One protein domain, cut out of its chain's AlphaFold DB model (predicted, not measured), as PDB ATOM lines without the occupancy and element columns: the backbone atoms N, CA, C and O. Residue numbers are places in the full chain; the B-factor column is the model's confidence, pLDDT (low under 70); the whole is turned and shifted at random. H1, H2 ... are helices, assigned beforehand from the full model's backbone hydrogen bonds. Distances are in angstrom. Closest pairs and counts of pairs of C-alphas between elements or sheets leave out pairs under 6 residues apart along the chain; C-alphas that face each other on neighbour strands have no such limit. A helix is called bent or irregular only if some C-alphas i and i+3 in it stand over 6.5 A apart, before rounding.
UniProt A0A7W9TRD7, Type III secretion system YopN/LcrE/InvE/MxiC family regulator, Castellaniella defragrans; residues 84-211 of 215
ATOM      1  N   GLY A  84      48.737 -31.957  13.377       92.62
ATOM      2  CA  GLY A  84      49.628 -32.071  12.219       92.62
ATOM      3  C   GLY A  84      49.282 -31.088  11.099       92.62
ATOM      4  O   GLY A  84      50.168 -30.402  10.606       92.62
ATOM      5  N   GLU A  85      47.994 -30.937  10.778       94.56
ATOM      6  CA  GLU A  85      47.527 -29.995   9.750       94.56
ATOM      7  C   GLU A  85      47.841 -28.548  10.145       94.56
ATOM      8  O   GLU A  85      48.281 -27.754   9.320       94.56
ATOM      9  N   ILE A  86      47.686 -28.200  11.425       95.19
ATOM     10  CA  ILE A  86      48.016 -26.859  11.920       95.19
ATOM     11  C   ILE A  86      49.519 -26.576  11.797       95.19
ATOM     12  O   ILE A  86      49.906 -25.476  11.396       95.19
ATOM     13  N   LEU A  87      50.368 -27.553  12.127       94.81
ATOM     14  CA  LEU A  87      51.822 -27.423  11.997       94.81
ATOM     15  C   LEU A  87      52.249 -27.280  10.532       94.81
ATOM     16  O   LEU A  87      53.069 -26.416  10.224       94.81
ATOM     17  N   GLU A  88      51.658 -28.066   9.632       94.56
ATOM     18  CA  GLU A  88      51.882 -27.957   8.186       94.56
ATOM     19  C   GLU A  88      51.487 -26.572   7.665       94.56
ATOM     20  O   GLU A  88      52.257 -25.939   6.946       94.56
ATOM     21  N   MET A  89      50.326 -26.057   8.079       94.56
ATOM     22  CA  MET A  89      49.882 -24.708   7.722       94.56
ATOM     23  C   MET A  89      50.832 -23.635   8.263       94.56
ATOM     24  O   MET A  89      51.184 -22.704   7.542       94.56
ATOM     25  N   LEU A  90      51.304 -23.763   9.505       93.69
ATOM     26  CA  LEU A  90      52.275 -22.824  10.069       93.69
ATOM     27  C   LEU A  90      53.616 -22.854   9.342       93.69
ATOM     28  O   LEU A  90      54.236 -21.805   9.196       93.69
ATOM     29  N   GLN A  91      54.050 -24.004   8.832       93.06
ATOM     30  CA  GLN A  91      55.263 -24.087   8.020       93.06
ATOM     31  C   GLN A  91      55.155 -23.247   6.736       93.06
ATOM     32  O   GLN A  91      56.131 -22.616   6.334       93.06
ATOM     33  N   GLN A  92      53.962 -23.154   6.143       94.94
ATOM     34  CA  GLN A  92      53.711 -22.321   4.958       94.94
ATOM     35  C   GLN A  92      53.831 -20.812   5.228       94.94
ATOM     36  O   GLN A  92      53.867 -20.022   4.291       94.94
ATOM     37  N   THR A  93      53.937 -20.386   6.492       93.56
ATOM     38  CA  THR A  93      54.202 -18.975   6.825       93.56
ATOM     39  C   THR A  93      55.622 -18.533   6.488       93.56
ATOM     40  O   THR A  93      55.905 -17.344   6.584       93.56
ATOM     41  N   GLN A  94      56.519 -19.457   6.113       93.44
ATOM     42  CA  GLN A  94      57.939 -19.183   5.848       93.44
ATOM     43  C   GLN A  94      58.641 -18.448   7.007       93.44
ATOM     44  O   GLN A  94      59.620 -17.720   6.819       93.44
ATOM     45  N   ASP A  95      58.134 -18.633   8.227       94.12
ATOM     46  CA  ASP A  95      58.695 -18.069   9.442       94.12
ATOM     47  C   ASP A  95      59.388 -19.176  10.257       94.12
ATOM     48  O   ASP A  95      58.722 -20.051  10.821       94.12
ATOM     49  N   PRO A  96      60.730 -19.153  10.367       92.69
ATOM     50  CA  PRO A  96      61.482 -20.227  11.016       92.69
ATOM     51  C   PRO A  96      61.196 -20.339  12.521       92.69
ATOM     52  O   PRO A  96      61.464 -21.375  13.126       92.69
ATOM     53  N   ASN A  97      60.641 -19.292  13.138       94.69
ATOM     54  CA  ASN A  97      60.340 -19.243  14.565       94.69
ATOM     55  C   ASN A  97      58.850 -19.469  14.863       94.69
ATOM     56  O   ASN A  97      58.443 -19.361  16.024       94.69
ATOM     57  N   ALA A  98      58.014 -19.725  13.851       94.19
ATOM     58  CA  ALA A  98      56.568 -19.846  14.032       94.19
ATOM     59  C   ALA A  98      56.208 -21.025  14.941       94.19
ATOM     60  O   ALA A  98      55.446 -20.865  15.892       94.19
ATOM     61  N   GLN A  99      56.818 -22.189  14.701       95.44
ATOM     62  CA  GLN A  99      56.564 -23.395  15.489       95.44
ATOM     63  C   GLN A  99      57.031 -23.246  16.944       95.44
ATOM     64  O   GLN A  99      56.303 -23.605  17.864       95.44
ATOM     65  N   ALA A 100      58.210 -22.662  17.179       96.56
ATOM     66  CA  ALA A 100      58.696 -22.423  18.539       96.56
ATOM     67  C   ALA A 100      57.764 -21.475  19.316       96.56
ATOM     68  O   ALA A 100      57.414 -21.747  20.464       96.56
ATOM     69  N   ARG A 101      57.296 -20.396  18.669       97.06
ATOM     70  CA  ARG A 101      56.312 -19.475  19.257       97.06
ATOM     71  C   ARG A 101      54.961 -20.134  19.507       97.06
ATOM     72  O   ARG A 101      54.336 -19.829  20.518       97.06
ATOM     73  N   LEU A 102      54.522 -21.021  18.614       97.62
ATOM     74  CA  LEU A 102      53.295 -21.795  18.784       97.62
ATOM     75  C   LEU A 102      53.356 -22.644  20.056       97.62
ATOM     76  O   LEU A 102      52.441 -22.582  20.871       97.62
ATOM     77  N   GLU A 103      54.443 -23.394  20.243       97.19
ATOM     78  CA  GLU A 103      54.635 -24.237  21.425       97.19
ATOM     79  C   GLU A 103      54.712 -23.417  22.713       97.19
ATOM     80  O   GLU A 103      54.068 -23.754  23.708       97.19
ATOM     81  N   GLU A 104      55.454 -22.307  22.697       97.12
ATOM     82  CA  GLU A 104      55.574 -21.410  23.849       97.12
ATOM     83  C   GLU A 104      54.230 -20.754  24.201       97.12
ATOM     84  O   GLU A 104      53.895 -20.575  25.375       97.12
ATOM     85  N   LEU A 105      53.444 -20.369  23.194       97.62
ATOM     86  CA  LEU A 105      52.097 -19.855  23.398       97.62
ATOM     87  C   LEU A 105      51.183 -20.943  23.965       97.62
ATOM     88  O   LEU A 105      50.510 -20.691  24.959       97.62
ATOM     89  N   ALA A 106      51.176 -22.141  23.380       97.31
ATOM     90  CA  ALA A 106      50.346 -23.245  23.846       97.31
ATOM     91  C   ALA A 106      50.661 -23.594  25.304       97.31
ATOM     92  O   ALA A 106      49.746 -23.678  26.114       97.31
ATOM     93  N   ALA A 107      51.940 -23.692  25.676       96.75
ATOM     94  CA  ALA A 107      52.343 -23.933  27.061       96.75
ATOM     95  C   ALA A 107      51.842 -22.837  28.021       96.75
ATOM     96  O   ALA A 107      51.346 -23.137  29.106       96.75
ATOM     97  N   ARG A 108      51.922 -21.561  27.619       96.44
ATOM     98  CA  ARG A 108      51.405 -20.438  28.420       96.44
ATOM     99  C   ARG A 108      49.889 -20.482  28.568       96.44
ATOM    100  O   ARG A 108      49.393 -20.339  29.683       96.44
ATOM    101  N   LEU A 109      49.166 -20.735  27.482       96.88
ATOM    102  CA  LEU A 109      47.711 -20.869  27.503       96.88
ATOM    103  C   LEU A 109      47.282 -22.034  28.394       96.88
ATOM    104  O   LEU A 109      46.442 -21.852  29.267       96.88
ATOM    105  N   LEU A 110      47.923 -23.194  28.241       96.06
ATOM    106  CA  LEU A 110      47.633 -24.397  29.021       96.06
ATOM    107  C   LEU A 110      48.014 -24.269  30.505       96.06
ATOM    108  O   LEU A 110      47.459 -24.974  31.341       96.06
ATOM    109  N   SER A 111      48.879 -23.314  30.859       94.69
ATOM    110  CA  SER A 111      49.139 -22.946  32.257       94.69
ATOM    111  C   SER A 111      48.014 -22.121  32.907       94.69
ATOM    112  O   SER A 111      48.091 -21.810  34.095       94.69
ATOM    113  N   GLY A 112      46.979 -21.743  32.144       89.94
ATOM    114  CA  GLY A 112      45.820 -20.989  32.629       89.94
ATOM    115  C   GLY A 112      46.092 -19.506  32.893       89.94
ATOM    116  O   GLY A 112      45.296 -18.824  33.534       89.94
ATOM    117  N   GLN A 113      47.228 -18.984  32.430       84.19
ATOM    118  CA  GLN A 113      47.600 -17.592  32.648       84.19
ATOM    119  C   GLN A 113      47.013 -16.703  31.560       84.19
ATOM    120  O   GLN A 113      47.282 -16.926  30.391       84.19
ATOM    121  N   GLY A 114      46.304 -15.636  31.936       87.75
ATOM    122  CA  GLY A 114      45.905 -14.557  31.027       87.75
ATOM    123  C   GLY A 114      44.772 -14.895  30.048       87.75
ATOM    124  O   GLY A 114      44.217 -15.982  30.025       87.75
ATOM    125  N   SER A 115      44.407 -13.913  29.219       94.62
ATOM    126  CA  SER A 115      43.356 -14.068  28.200       94.62
ATOM    127  C   SER A 115      43.920 -14.752  26.948       94.62
ATOM    128  O   SER A 115      44.947 -14.276  26.442       94.62
ATOM    129  N   PRO A 116      43.267 -15.802  26.409       97.38
ATOM    130  CA  PRO A 116      43.752 -16.480  25.213       97.38
ATOM    131  C   PRO A 116      43.876 -15.572  23.992       97.38
ATOM    132  O   PRO A 116      44.924 -15.535  23.350       97.38
ATOM    133  N   ARG A 117      42.861 -14.737  23.746       95.81
ATOM    134  CA  ARG A 117      42.843 -13.747  22.656       95.81
ATOM    135  C   ARG A 117      44.028 -12.798  22.708       95.81
ATOM    136  O   ARG A 117      44.742 -12.630  21.722       95.81
ATOM    137  N   ARG A 118      44.282 -12.210  23.881       96.56
ATOM    138  CA  ARG A 118      45.392 -11.262  24.062       96.56
ATOM    139  C   ARG A 118      46.754 -11.921  23.878       96.56
ATOM    140  O   ARG A 118      47.675 -11.270  23.402       96.56
ATOM    141  N   GLN A 119      46.900 -13.183  24.266       97.44
ATOM    142  CA  GLN A 119      48.158 -13.905  24.098       97.44
ATOM    143  C   GLN A 119      48.390 -14.335  22.654       97.44
ATOM    144  O   GLN A 119      49.491 -14.127  22.148       97.44
ATOM    145  N   ALA A 120      47.357 -14.834  21.972       97.50
ATOM    146  CA  ALA A 120      47.430 -15.146  20.550       97.50
ATOM    147  C   ALA A 120      47.823 -13.903  19.738       97.50
ATOM    148  O   ALA A 120      48.789 -13.957  18.982       97.50
ATOM    149  N   ALA A 121      47.171 -12.760  19.982       96.25
ATOM    150  CA  ALA A 121      47.476 -11.498  19.304       96.25
ATOM    151  C   ALA A 121      48.885 -10.946  19.590       96.25
ATOM    152  O   ALA A 121      49.451 -10.231  18.769       96.25
ATOM    153  N   ARG A 122      49.473 -11.266  20.750       96.00
ATOM    154  CA  ARG A 122      50.868 -10.906  21.063       96.00
ATOM    155  C   ARG A 122      51.875 -11.811  20.360       96.00
ATOM    156  O   ARG A 122      52.960 -11.350  20.027       96.00
ATOM    157  N   ALA A 123      51.546 -13.088  20.190       95.62
ATOM    158  CA  ALA A 123      52.437 -14.068  19.576       95.62
ATOM    159  C   ALA A 123      52.429 -13.985  18.040       95.62
ATOM    160  O   ALA A 123      53.479 -14.145  17.409       95.62
ATOM    161  N   PHE A 124      51.258 -13.712  17.460       95.69
ATOM    162  CA  PHE A 124      51.020 -13.717  16.021       95.69
ATOM    163  C   PHE A 124      50.313 -12.438  15.576       95.69
ATOM    164  O   PHE A 124      49.254 -12.084  16.095       95.69
ATOM    165  N   GLY A 125      50.893 -11.755  14.587       91.62
ATOM    166  CA  GLY A 125      50.317 -10.536  14.015       91.62
ATOM    167  C   GLY A 125      49.080 -10.813  13.163       91.62
ATOM    168  O   GLY A 125      48.086 -10.102  13.279       91.62
ATOM    169  N   GLU A 126      49.107 -11.883  12.363       93.19
ATOM    170  CA  GLU A 126      47.986 -12.233  11.491       93.19
ATOM    171  C   GLU A 126      46.874 -12.983  12.203       93.19
ATOM    172  O   GLU A 126      47.100 -13.951  12.929       93.19
ATOM    173  N   VAL A 127      45.639 -12.588  11.901       95.38
ATOM    174  CA  VAL A 127      44.443 -13.147  12.537       95.38
ATOM    175  C   VAL A 127      44.230 -14.626  12.201       95.38
ATOM    176  O   VAL A 127      43.772 -15.395  13.043       95.38
ATOM    177  N   SER A 128      44.619 -15.055  10.997       95.44
ATOM    178  CA  SER A 128      44.591 -16.465  10.589       95.44
ATOM    179  C   SER A 128      45.592 -17.300  11.393       95.44
ATOM    180  O   SER A 128      45.268 -18.405  11.819       95.44
ATOM    181  N   GLN A 129      46.777 -16.754  11.677       96.75
ATOM    182  CA  GLN A 129      47.791 -17.408  12.508       96.75
ATOM    183  C   GLN A 129      47.376 -17.436  13.987       96.75
ATOM    184  O   GLN A 129      47.553 -18.456  14.647       96.75
ATOM    185  N   GLN A 130      46.754 -16.367  14.498       97.75
ATOM    186  CA  GLN A 130      46.149 -16.351  15.838       97.75
ATOM    187  C   GLN A 130      45.091 -17.452  15.984       97.75
ATOM    188  O   GLN A 130      45.082 -18.171  16.982       97.75
ATOM    189  N   TYR A 131      44.232 -17.610  14.973       97.25
ATOM    190  CA  TYR A 131      43.204 -18.649  14.932       97.25
ATOM    191  C   TYR A 131      43.812 -20.058  14.935       97.25
ATOM    192  O   TYR A 131      43.435 -20.886  15.764       97.25
ATOM    193  N   LEU A 132      44.808 -20.316  14.078       97.06
ATOM    194  CA  LEU A 132      45.552 -21.583  14.070       97.06
ATOM    195  C   LEU A 132      46.194 -21.874  15.429       97.06
ATOM    196  O   LEU A 132      46.138 -23.002  15.914       97.06
ATOM    197  N   ALA A 133      46.762 -20.855  16.069       97.75
ATOM    198  CA  ALA A 133      47.435 -21.020  17.342       97.75
ATOM    199  C   ALA A 133      46.482 -21.355  18.499       97.75
ATOM    200  O   ALA A 133      46.797 -22.200  19.338       97.75
ATOM    201  N   LEU A 134      45.296 -20.744  18.523       97.81
ATOM    202  CA  LEU A 134      44.249 -21.082  19.487       97.81
ATOM    203  C   LEU A 134      43.686 -22.489  19.244       97.81
ATOM    204  O   LEU A 134      43.501 -23.236  20.203       97.81
ATOM    205  N   GLN A 135      43.489 -22.887  17.981       97.25
ATOM    206  CA  GLN A 135      43.093 -24.260  17.651       97.25
ATOM    207  C   GLN A 135      44.146 -25.280  18.095       97.25
ATOM    208  O   GLN A 135      43.796 -26.326  18.640       97.25
ATOM    209  N   TYR A 136      45.430 -24.965  17.912       97.81
ATOM    210  CA  TYR A 136      46.528 -25.817  18.355       97.81
ATOM    211  C   TYR A 136      46.501 -26.012  19.871       97.81
ATOM    212  O   TYR A 136      46.522 -27.145  20.349       97.81
ATOM    213  N   ALA A 137      46.398 -24.914  20.627       97.62
ATOM    214  CA  ALA A 137      46.330 -24.959  22.082       97.62
ATOM    215  C   ALA A 137      45.106 -25.747  22.574       97.62
ATOM    216  O   ALA A 137      45.242 -26.558  23.487       97.62
ATOM    217  N   LEU A 138      43.941 -25.568  21.940       97.56
ATOM    218  CA  LEU A 138      42.729 -26.325  22.260       97.56
ATOM    219  C   LEU A 138      42.936 -27.827  22.033       97.56
ATOM    220  O   LEU A 138      42.716 -28.619  22.942       97.56
ATOM    221  N   ARG A 139      43.422 -28.222  20.852       96.06
ATOM    222  CA  ARG A 139      43.668 -29.632  20.512       96.06
ATOM    223  C   ARG A 139      44.709 -30.284  21.412       96.06
ATOM    224  O   ARG A 139      44.534 -31.427  21.824       96.06
ATOM    225  N   LYS A 140      45.784 -29.561  21.715       96.81
ATOM    226  CA  LYS A 140      46.834 -30.030  22.616       96.81
ATOM    227  C   LYS A 140      46.287 -30.195  24.035       96.81
ATOM    228  O   LYS A 140      46.463 -31.251  24.628       96.81
ATOM    229  N   GLY A 141      45.529 -29.216  24.529       96.75
ATOM    230  CA  GLY A 141      44.860 -29.295  25.828       96.75
ATOM    231  C   GLY A 141      43.858 -30.447  25.927       96.75
ATOM    232  O   GLY A 141      43.811 -31.118  26.953       96.75
ATOM    233  N   GLU A 142      43.095 -30.722  24.865       96.06
ATOM    234  CA  GLU A 142      42.188 -31.878  24.797       96.06
ATOM    235  C   GLU A 142      42.952 -33.210  24.906       96.06
ATOM    236  O   GLU A 142      42.503 -34.117  25.604       96.06
ATOM    237  N   GLN A 143      44.117 -33.329  24.258       95.88
ATOM    238  CA  GLN A 143      44.965 -34.527  24.335       95.88
ATOM    239  C   GLN A 143      45.661 -34.683  25.691       95.88
ATOM    240  O   GLN A 143      45.841 -35.805  26.163       95.88
ATOM    241  N   GLU A 144      46.047 -33.572  26.317       96.12
ATOM    242  CA  GLU A 144      46.746 -33.541  27.606       96.12
ATOM    243  C   GLU A 144      45.792 -33.592  28.812       96.12
ATOM    244  O   GLU A 144      46.247 -33.694  29.951       96.12
ATOM    245  N   GLY A 145      44.474 -33.551  28.587       96.12
ATOM    246  CA  GLY A 145      43.474 -33.585  29.655       96.12
ATOM    247  C   GLY A 145      43.434 -32.303  30.488       96.12
ATOM    248  O   GLY A 145      43.279 -32.363  31.708       96.12
ATOM    249  N   ALA A 146      43.601 -31.144  29.843       96.88
ATOM    250  CA  ALA A 146      43.530 -29.841  30.496       96.88
ATOM    251  C   ALA A 146      42.145 -29.570  31.119       96.88
ATOM    252  O   ALA A 146      41.143 -30.196  30.765       96.88
ATOM    253  N   ALA A 147      42.088 -28.614  32.054       96.38
ATOM    254  CA  ALA A 147      40.869 -28.304  32.801       96.38
ATOM    255  C   ALA A 147      39.710 -27.893  31.864       96.38
ATOM    256  O   ALA A 147      39.939 -27.101  30.942       96.38
ATOM    257  N   PRO A 148      38.468 -28.367  32.094       96.00
ATOM    258  CA  PRO A 148      37.326 -28.058  31.231       96.00
ATOM    259  C   PRO A 148      37.093 -26.557  31.035       96.00
ATOM    260  O   PRO A 148      36.826 -26.118  29.921       96.00
ATOM    261  N   GLU A 149      37.260 -25.764  32.092       95.50
ATOM    262  CA  GLU A 149      37.069 -24.310  32.075       95.50
ATOM    263  C   GLU A 149      38.107 -23.617  31.186       95.50
ATOM    264  O   GLU A 149      37.815 -22.631  30.511       95.50
ATOM    265  N   LEU A 150      39.329 -24.156  31.152       96.69
ATOM    266  CA  LEU A 150      40.384 -23.651  30.287       96.69
ATOM    267  C   LEU A 150      40.086 -23.961  28.821       96.69
ATOM    268  O   LEU A 150      40.213 -23.077  27.974       96.69
ATOM    269  N   LEU A 151      39.664 -25.195  28.529       96.81
ATOM    270  CA  LEU A 151      39.253 -25.593  27.182       96.81
ATOM    271  C   LEU A 151      38.081 -24.738  26.696       96.81
ATOM    272  O   LEU A 151      38.086 -24.305  25.548       96.81
ATOM    273  N   GLU A 152      37.129 -24.431  27.575       96.31
ATOM    274  CA  GLU A 152      36.011 -23.554  27.238       96.31
ATOM    275  C   GLU A 152      36.467 -22.125  26.949       96.31
ATOM    276  O   GLU A 152      36.118 -21.572  25.910       96.31
ATOM    277  N   SER A 153      37.380 -21.572  27.754       97.38
ATOM    278  CA  SER A 153      37.948 -20.246  27.475       97.38
ATOM    279  C   SER A 153      38.664 -20.160  26.115       97.38
ATOM    280  O   SER A 153      38.697 -19.098  25.487       97.38
ATOM    281  N   LEU A 154      39.245 -21.272  25.639       97.56
ATOM    282  CA  LEU A 154      39.859 -21.365  24.312       97.56
ATOM    283  C   LEU A 154      38.803 -21.438  23.202       97.56
ATOM    284  O   LEU A 154      38.997 -20.828  22.149       97.56
ATOM    285  N   ARG A 155      37.688 -22.143  23.431       96.62
ATOM    286  CA  ARG A 155      36.550 -22.189  22.497       96.62
ATOM    287  C   ARG A 155      35.879 -20.828  22.366       96.62
ATOM    288  O   ARG A 155      35.685 -20.378  21.241       96.62
ATOM    289  N   ASP A 156      35.642 -20.139  23.478       96.44
ATOM    290  CA  ASP A 156      35.100 -18.776  23.489       96.44
ATOM    291  C   ASP A 156      36.000 -17.814  22.708       96.44
ATOM    292  O   ASP A 156      35.538 -17.053  21.858       96.44
ATOM    293  N   ALA A 157      37.314 -17.895  22.937       97.25
ATOM    294  CA  ALA A 157      38.295 -17.104  22.206       97.25
ATOM    295  C   ALA A 157      38.267 -17.373  20.691       97.25
ATOM    296  O   ALA A 157      38.371 -16.435  19.901       97.25
ATOM    297  N   LEU A 158      38.135 -18.635  20.273       96.81
ATOM    298  CA  LEU A 158      37.995 -19.002  18.860       96.81
ATOM    299  C   LEU A 158      36.687 -18.470  18.264       96.81
ATOM    300  O   LEU A 158      36.708 -17.912  17.167       96.81
ATOM    301  N   ALA A 159      35.575 -18.610  18.985       94.69
ATOM    302  CA  ALA A 159      34.260 -18.149  18.551       94.69
ATOM    303  C   ALA A 159      34.219 -16.623  18.386       94.69
ATOM    304  O   ALA A 159      33.743 -16.128  17.365       94.69
ATOM    305  N   GLU A 160      34.778 -15.873  19.337       94.94
ATOM    306  CA  GLU A 160      34.894 -14.413  19.259       94.94
ATOM    307  C   GLU A 160      35.772 -13.982  18.072       94.94
ATOM    308  O   GLU A 160      35.410 -13.079  17.316       94.94
ATOM    309  N   LEU A 161      36.901 -14.666  17.854       95.50
ATOM    310  CA  LEU A 161      37.799 -14.387  16.733       95.50
ATOM    311  C   LEU A 161      37.109 -14.623  15.377       95.50
ATOM    312  O   LEU A 161      37.220 -13.789  14.478       95.50
ATOM    313  N   GLU A 162      36.365 -15.722  15.227       92.50
ATOM    314  CA  GLU A 162      35.563 -16.010  14.028       92.50
ATOM    315  C   GLU A 162      34.410 -15.020  13.836       92.50
ATOM    316  O   GLU A 162      34.129 -14.608  12.704       92.50
ATOM    317  N   LEU A 163      33.757 -14.602  14.922       90.50
ATOM    318  CA  LEU A 163      32.675 -13.623  14.873       90.50
ATOM    319  C   LEU A 163      33.169 -12.273  14.336       90.50
ATOM    320  O   LEU A 163      32.536 -11.697  13.449       90.50
ATOM    321  N   GLU A 164      34.307 -11.793  14.838       93.44
ATOM    322  CA  GLU A 164      34.887 -10.506  14.446       93.44
ATOM    323  C   GLU A 164      35.593 -10.555  13.089       93.44
ATOM    324  O   GLU A 164      35.501  -9.618  12.298       93.44
ATOM    325  N   SER A 165      36.334 -11.632  12.823       92.94
ATOM    326  CA  SER A 165      37.330 -11.680  11.747       92.94
ATOM    327  C   SER A 165      37.178 -12.869  10.799       92.94
ATOM    328  O   SER A 165      38.053 -13.090   9.964       92.94
ATOM    329  N   GLY A 166      36.070 -13.613  10.844       91.69
ATOM    330  CA  GLY A 166      35.864 -14.831  10.051       91.69
ATOM    331  C   GLY A 166      36.204 -14.717   8.553       91.69
ATOM    332  O   GLY A 166      36.908 -15.584   8.031       91.69
ATOM    333  N   PRO A 167      35.768 -13.674   7.813       90.25
ATOM    334  CA  PRO A 167      36.161 -13.503   6.410       90.25
ATOM    335  C   PRO A 167      37.676 -13.368   6.218       90.25
ATOM    336  O   PRO A 167      38.236 -13.953   5.294       90.25
ATOM    337  N   ARG A 168      38.342 -12.645   7.124       91.94
ATOM    338  CA  ARG A 168      39.788 -12.416   7.113       91.94
ATOM    339  C   ARG A 168      40.565 -13.683   7.469       91.94
ATOM    340  O   ARG A 168      41.553 -13.983   6.806       91.94
ATOM    341  N   ILE A 169      40.081 -14.453   8.446       93.56
ATOM    342  CA  ILE A 169      40.626 -15.769   8.805       93.56
ATOM    343  C   ILE A 169      40.560 -16.692   7.591       93.56
ATOM    344  O   ILE A 169      41.595 -17.185   7.151       93.56
ATOM    345  N   ARG A 170      39.377 -16.862   6.986       92.44
ATOM    346  CA  ARG A 170      39.199 -17.727   5.809       92.44
ATOM    347  C   ARG A 170      40.064 -17.302   4.626       92.44
ATOM    348  O   ARG A 170      40.679 -18.159   4.005       92.44
ATOM    349  N   ALA A 171      40.148 -16.004   4.329       91.56
ATOM    350  CA  ALA A 171      41.024 -15.501   3.272       91.56
ATOM    351  C   ALA A 171      42.499 -15.845   3.541       91.56
ATOM    352  O   ALA A 171      43.184 -16.349   2.652       91.56
ATOM    353  N   GLY A 172      42.969 -15.649   4.776       93.44
ATOM    354  CA  GLY A 172      44.327 -16.014   5.176       93.44
ATOM    355  C   GLY A 172      44.589 -17.516   5.056       93.44
ATOM    356  O   GLY A 172      45.557 -17.914   4.419       93.44
ATOM    357  N   LEU A 173      43.708 -18.363   5.596       93.75
ATOM    358  CA  LEU A 173      43.865 -19.822   5.531       93.75
ATOM    359  C   LEU A 173      43.853 -20.345   4.086       93.75
ATOM    360  O   LEU A 173      44.702 -21.156   3.729       93.75
ATOM    361  N   ASN A 174      42.947 -19.841   3.241       91.38
ATOM    362  CA  ASN A 174      42.819 -20.272   1.844       91.38
ATOM    363  C   ASN A 174      44.022 -19.887   0.975       91.38
ATOM    364  O   ASN A 174      44.267 -20.524  -0.045       91.38
ATOM    365  N   THR A 175      44.748 -18.833   1.346       93.88
ATOM    366  CA  THR A 175      45.904 -18.344   0.582       93.88
ATOM    367  C   THR A 175      47.238 -18.809   1.128       93.88
ATOM    368  O   THR A 175      48.233 -18.703   0.423       93.88
ATOM    369  N   LEU A 176      47.272 -19.329   2.354       93.38
ATOM    370  CA  LEU A 176      48.507 -19.631   3.066       93.38
ATOM    371  C   LEU A 176      49.412 -20.614   2.307       93.38
ATOM    372  O   LEU A 176      50.606 -20.365   2.203       93.38
ATOM    373  N   GLY A 177      48.842 -21.671   1.717       91.94
ATOM    374  CA  GLY A 177      49.602 -22.629   0.907       91.94
ATOM    375  C   GLY A 177      50.229 -21.987  -0.332       91.94
ATOM    376  O   GLY A 177      51.440 -22.035  -0.506       91.94
ATOM    377  N   SER A 178      49.426 -21.304  -1.155       93.50
ATOM    378  CA  SER A 178      49.941 -20.620  -2.350       93.50
ATOM    379  C   SER A 178      50.948 -19.523  -1.997       93.50
ATOM    380  O   SER A 178      51.979 -19.397  -2.646       93.50
ATOM    381  N   ALA A 179      50.691 -18.747  -0.944       93.19
ATOM    382  CA  ALA A 179      51.615 -17.726  -0.472       93.19
ATOM    383  C   ALA A 179      52.963 -18.341  -0.056       93.19
ATOM    384  O   ALA A 179      54.006 -17.813  -0.434       93.19
ATOM    385  N   GLY A 180      52.940 -19.472   0.656       92.31
ATOM    386  CA  GLY A 180      54.135 -20.215   1.054       92.31
ATOM    387  C   GLY A 180      54.929 -20.794  -0.119       92.31
ATOM    388  O   GLY A 180      56.153 -20.841  -0.046       92.31
ATOM    389  N   GLU A 181      54.270 -21.180  -1.214       92.81
ATOM    390  CA  GLU A 181      54.939 -21.648  -2.437       92.81
ATOM    391  C   GLU A 181      55.655 -20.519  -3.198       92.81
ATOM    392  O   GLU A 181      56.727 -20.740  -3.765       92.81
ATOM    393  N   PHE A 182      55.071 -19.317  -3.231       89.50
ATOM    394  CA  PHE A 182      55.603 -18.190  -4.010       89.50
ATOM    395  C   PHE A 182      56.563 -17.287  -3.233       89.50
ATOM    396  O   PHE A 182      57.428 -16.648  -3.838       89.50
ATOM    397  N   ALA A 183      56.412 -17.189  -1.915       92.31
ATOM    398  CA  ALA A 183      57.221 -16.312  -1.086       92.31
ATOM    399  C   ALA A 183      58.465 -17.017  -0.534       92.31
ATOM    400  O   ALA A 183      58.415 -18.161  -0.093       92.31
ATOM    401  N   ALA A 184      59.584 -16.291  -0.499       90.31
ATOM    402  CA  ALA A 184      60.837 -16.785   0.075       90.31
ATOM    403  C   ALA A 184      60.925 -16.605   1.602       90.31
ATOM    404  O   ALA A 184      61.786 -17.207   2.239       90.31
ATOM    405  N   ASP A 185      60.086 -15.744   2.180       93.31
ATOM    406  CA  ASP A 185      60.088 -15.420   3.602       93.31
ATOM    407  C   ASP A 185      58.691 -15.021   4.106       93.31
ATOM    408  O   ASP A 185      57.749 -14.803   3.335       93.31
ATOM    409  N   ALA A 186      58.572 -14.886   5.427       92.38
ATOM    410  CA  ALA A 186      57.330 -14.504   6.090       92.38
ATOM    411  C   ALA A 186      56.761 -13.153   5.631       92.38
ATOM    412  O   ALA A 186      55.546 -12.958   5.632       92.38
ATOM    413  N   ARG A 187      57.616 -12.210   5.214       93.06
ATOM    414  CA  ARG A 187      57.166 -10.902   4.714       93.06
ATOM    415  C   ARG A 187      56.534 -11.024   3.333       93.06
ATOM    416  O   ARG A 187      55.541 -10.352   3.060       93.06
ATOM    417  N   GLY A 188      57.087 -11.877   2.476       92.56
ATOM    418  CA  GLY A 188      56.509 -12.203   1.181       92.56
ATOM    419  C   GLY A 188      55.157 -12.897   1.328       92.56
ATOM    420  O   GLY A 188      54.206 -12.501   0.654       92.56
ATOM    421  N   VAL A 189      55.041 -13.854   2.260       94.12
ATOM    422  CA  VAL A 189      53.762 -14.521   2.567       94.12
ATOM    423  C   VAL A 189      52.729 -13.486   2.996       94.12
ATOM    424  O   VAL A 189      51.643 -13.421   2.425       94.12
ATOM    425  N   GLN A 190      53.098 -12.626   3.945       92.56
ATOM    426  CA  GLN A 190      52.241 -11.553   4.433       92.56
ATOM    427  C   GLN A 190      51.762 -10.635   3.300       92.56
ATOM    428  O   GLN A 190      50.567 -10.416   3.139       92.56
ATOM    429  N   SER A 191      52.691 -10.158   2.467       91.88
ATOM    430  CA  SER A 191      52.385  -9.241   1.362       91.88
ATOM    431  C   SER A 191      51.426  -9.866   0.343       91.88
ATOM    432  O   SER A 191      50.534  -9.192  -0.179       91.88
ATOM    433  N   PHE A 192      51.578 -11.165   0.070       93.00
ATOM    434  CA  PHE A 192      50.661 -11.912  -0.788       93.00
ATOM    435  C   PHE A 192      49.256 -11.973  -0.181       93.00
ATOM    436  O   PHE A 192      48.268 -11.691  -0.862       93.00
ATOM    437  N   GLN A 193      49.163 -12.331   1.102       92.06
ATOM    438  CA  GLN A 193      47.888 -12.465   1.804       92.06
ATOM    439  C   GLN A 193      47.158 -11.125   1.930       92.06
ATOM    440  O   GLN A 193      45.945 -11.086   1.725       92.06
ATOM    441  N   ASP A 194      47.888 -10.039   2.193       90.75
ATOM    442  CA  ASP A 194      47.354  -8.675   2.210       90.75
ATOM    443  C   ASP A 194      46.782  -8.296   0.843       90.75
ATOM    444  O   ASP A 194      45.609  -7.953   0.742       90.75
ATOM    445  N   THR A 195      47.550  -8.500  -0.231       88.62
ATOM    446  CA  THR A 195      47.094  -8.205  -1.598       88.62
ATOM    447  C   THR A 195      45.832  -8.992  -1.962       88.62
ATOM    448  O   THR A 195      44.883  -8.446  -2.525       88.62
ATOM    449  N   TYR A 196      45.792 -10.289  -1.639       88.06
ATOM    450  CA  TYR A 196      44.606 -11.109  -1.887       88.06
ATOM    451  C   TYR A 196      43.405 -10.620  -1.077       88.06
ATOM    452  O   TYR A 196      42.292 -10.546  -1.595       88.06
ATOM    453  N   ARG A 197      43.626 -10.289   0.197       88.06
ATOM    454  CA  ARG A 197      42.598  -9.787   1.103       88.06
ATOM    455  C   ARG A 197      42.003  -8.478   0.600       88.06
ATOM    456  O   ARG A 197      40.780  -8.378   0.575       88.06
ATOM    457  N   ASP A 198      42.827  -7.542   0.151       84.50
ATOM    458  CA  ASP A 198      42.379  -6.260  -0.395       84.50
ATOM    459  C   ASP A 198      41.480  -6.482  -1.624       84.50
ATOM    460  O   ASP A 198      40.376  -5.944  -1.716       84.50
ATOM    461  N   ILE A 199      41.884  -7.388  -2.525       84.00
ATOM    462  CA  ILE A 199      41.121  -7.723  -3.737       84.00
ATOM    463  C   ILE A 199      39.805  -8.449  -3.415       84.00
ATOM    464  O   ILE A 199      38.774  -8.156  -4.021       84.00
ATOM    465  N   VAL A 200      39.825  -9.425  -2.501       81.81
ATOM    466  CA  VAL A 200      38.690 -10.335  -2.256       81.81
ATOM    467  C   VAL A 200      37.709  -9.796  -1.224       81.81
ATOM    468  O   VAL A 200      36.504 -10.010  -1.361       81.81
ATOM    469  N   LEU A 201      38.198  -9.109  -0.191       79.31
ATOM    470  CA  LEU A 201      37.355  -8.499   0.838       79.31
ATOM    471  C   LEU A 201      36.993  -7.044   0.515       79.31
ATOM    472  O   LEU A 201      36.107  -6.499   1.168       79.31
ATOM    473  N   GLY A 202      37.602  -6.450  -0.519       67.06
ATOM    474  CA  GLY A 202      37.229  -5.134  -1.031       67.06
ATOM    475  C   GLY A 202      37.668  -3.968  -0.147       67.06
ATOM    476  O   GLY A 202      37.062  -2.899  -0.226       67.06
ATOM    477  N   GLU A 203      38.691  -4.161   0.688       57.34
ATOM    478  CA  GLU A 203      39.342  -3.061   1.406       57.34
ATOM    479  C   GLU A 203      40.214  -2.303   0.393       57.34
ATOM    480  O   GLU A 203      41.335  -2.685   0.086       57.34
ATOM    481  N   ASP A 204      39.599  -1.272  -0.187       48.00
ATOM    482  CA  ASP A 204      40.110  -0.317  -1.165       48.00
ATOM    483  C   ASP A 204      40.601  -0.866  -2.520       48.00
ATOM    484  O   ASP A 204      41.591  -1.567  -2.685       48.00
ATOM    485  N   THR A 205      39.872  -0.439  -3.554       52.78
ATOM    486  CA  THR A 205      40.100  -0.676  -4.987       52.78
ATOM    487  C   THR A 205      41.578  -0.664  -5.411       52.78
ATOM    488  O   THR A 205      42.360   0.138  -4.909       52.78
ATOM    489  N   LEU A 206      41.913  -1.428  -6.464       54.22
ATOM    490  CA  LEU A 206      43.198  -1.436  -7.204       54.22
ATOM    491  C   LEU A 206      43.900  -0.060  -7.330       54.22
ATOM    492  O   LEU A 206      45.126   0.018  -7.377       54.22
ATOM    493  N   ALA A 207      43.141   1.039  -7.367       51.62
ATOM    494  CA  ALA A 207      43.641   2.411  -7.412       51.62
ATOM    495  C   ALA A 207      44.419   2.876  -6.157       51.62
ATOM    496  O   ALA A 207      45.137   3.879  -6.234       51.62
ATOM    497  N   TRP A 208      44.278   2.203  -5.012       50.06
ATOM    498  CA  TRP A 208      45.054   2.468  -3.797       50.06
ATOM    499  C   TRP A 208      46.358   1.658  -3.783       50.06
ATOM    500  O   TRP A 208      47.425   2.233  -3.568       50.06
ATOM    501  N   THR A 209      46.305   0.378  -4.166       53.69
ATOM    502  CA  THR A 209      47.477  -0.508  -4.306       53.69
ATOM    503  C   THR A 209      48.498   0.035  -5.316       53.69
ATOM    504  O   THR A 209      49.695   0.064  -5.033       53.69
ATOM    505  N   PHE A 210      48.048   0.577  -6.457       56.59
ATOM    506  CA  PHE A 210      48.944   1.221  -7.435       56.59
ATOM    507  C   PHE A 210      49.577   2.530  -6.935       56.59
ATOM    508  O   PHE A 210      50.582   2.973  -7.486       56.59
ATOM    509  N   ARG A 211      49.022   3.155  -5.891       50.31
ATOM    510  CA  ARG A 211      49.534   4.415  -5.335       50.31
ATOM    511  C   ARG A 211      50.634   4.203  -4.292       50.31
ATOM    512  O   ARG A 211      51.398   5.130  -4.047       50.31
TER     513      ARG A 211
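Overview. This is residues 84 to 211 of the 215 residues of the protein "Type III secretion system YopN/LcrE/InvE/MxiC family regulator" of Castellaniella defragrans (UniProt A0A7W9TRD7). The longest helix, H5, is bent into an L: its first arm, H5a, makes a hairpin with H4, while its second, H5b, turns off and has H6 packed on it. H4 is the core helix of a body in which the H2-H3 hairpin packs crosswise over H4, and H1 on H4; H7 lies beyond H6 at the far end. The 128 printed residues include seven named helices, H1 to H7, and no named strand: all helix. The whole is compact, radius of gyration of the C-alphas 15.3 A, yet elongated, spanning 50 by 29 by 21 A.

Along the chain. H5, residues 148 to 182, was assigned as one helix by its hydrogen bonds, but C-alphas 164 and 167 are 8.7 A apart. Its arms are H5a, 148 to 164, 24.4 A, and H5b, 167 to 182, 22.6 A, irregular, with C-alphas 174 and 177 7.2 A apart. H4 is 127 to 144, 25.5 A; H6 186 to 201, 21.5 A; H2 98 to 110, 18.0 A; H3 116 to 123; H1 84 to 91, from C-alpha (49.628, -32.071, 12.219); H7 206 to 211, ending at (49.534, 4.415, -5.335).

Arrangement. H5a touches the hub H4, Leu 151 to Leu 138, C-alphas 6.1 A. H4 residues 133 to 141 alone touch H2, Ala 137 to Ala 106, 4.7 A between C-alphas, at a steep tilt of 55 degrees. H5b touches H6, closest C-alphas Ala 179 and Val 189, 4.9 A. Every O i to N i+4 pair is within hydrogen-bond range in H1, H2, H3, H4, H5a and H6, against 10 of 12 in H5b and 1 of 2 in H7.

Size, cuts and confidence. C-alphas 145 and 211 are farthest apart, 52.0 A. The printed part has no cut and no long link. Residues 202 to 211 are under pLDDT 70.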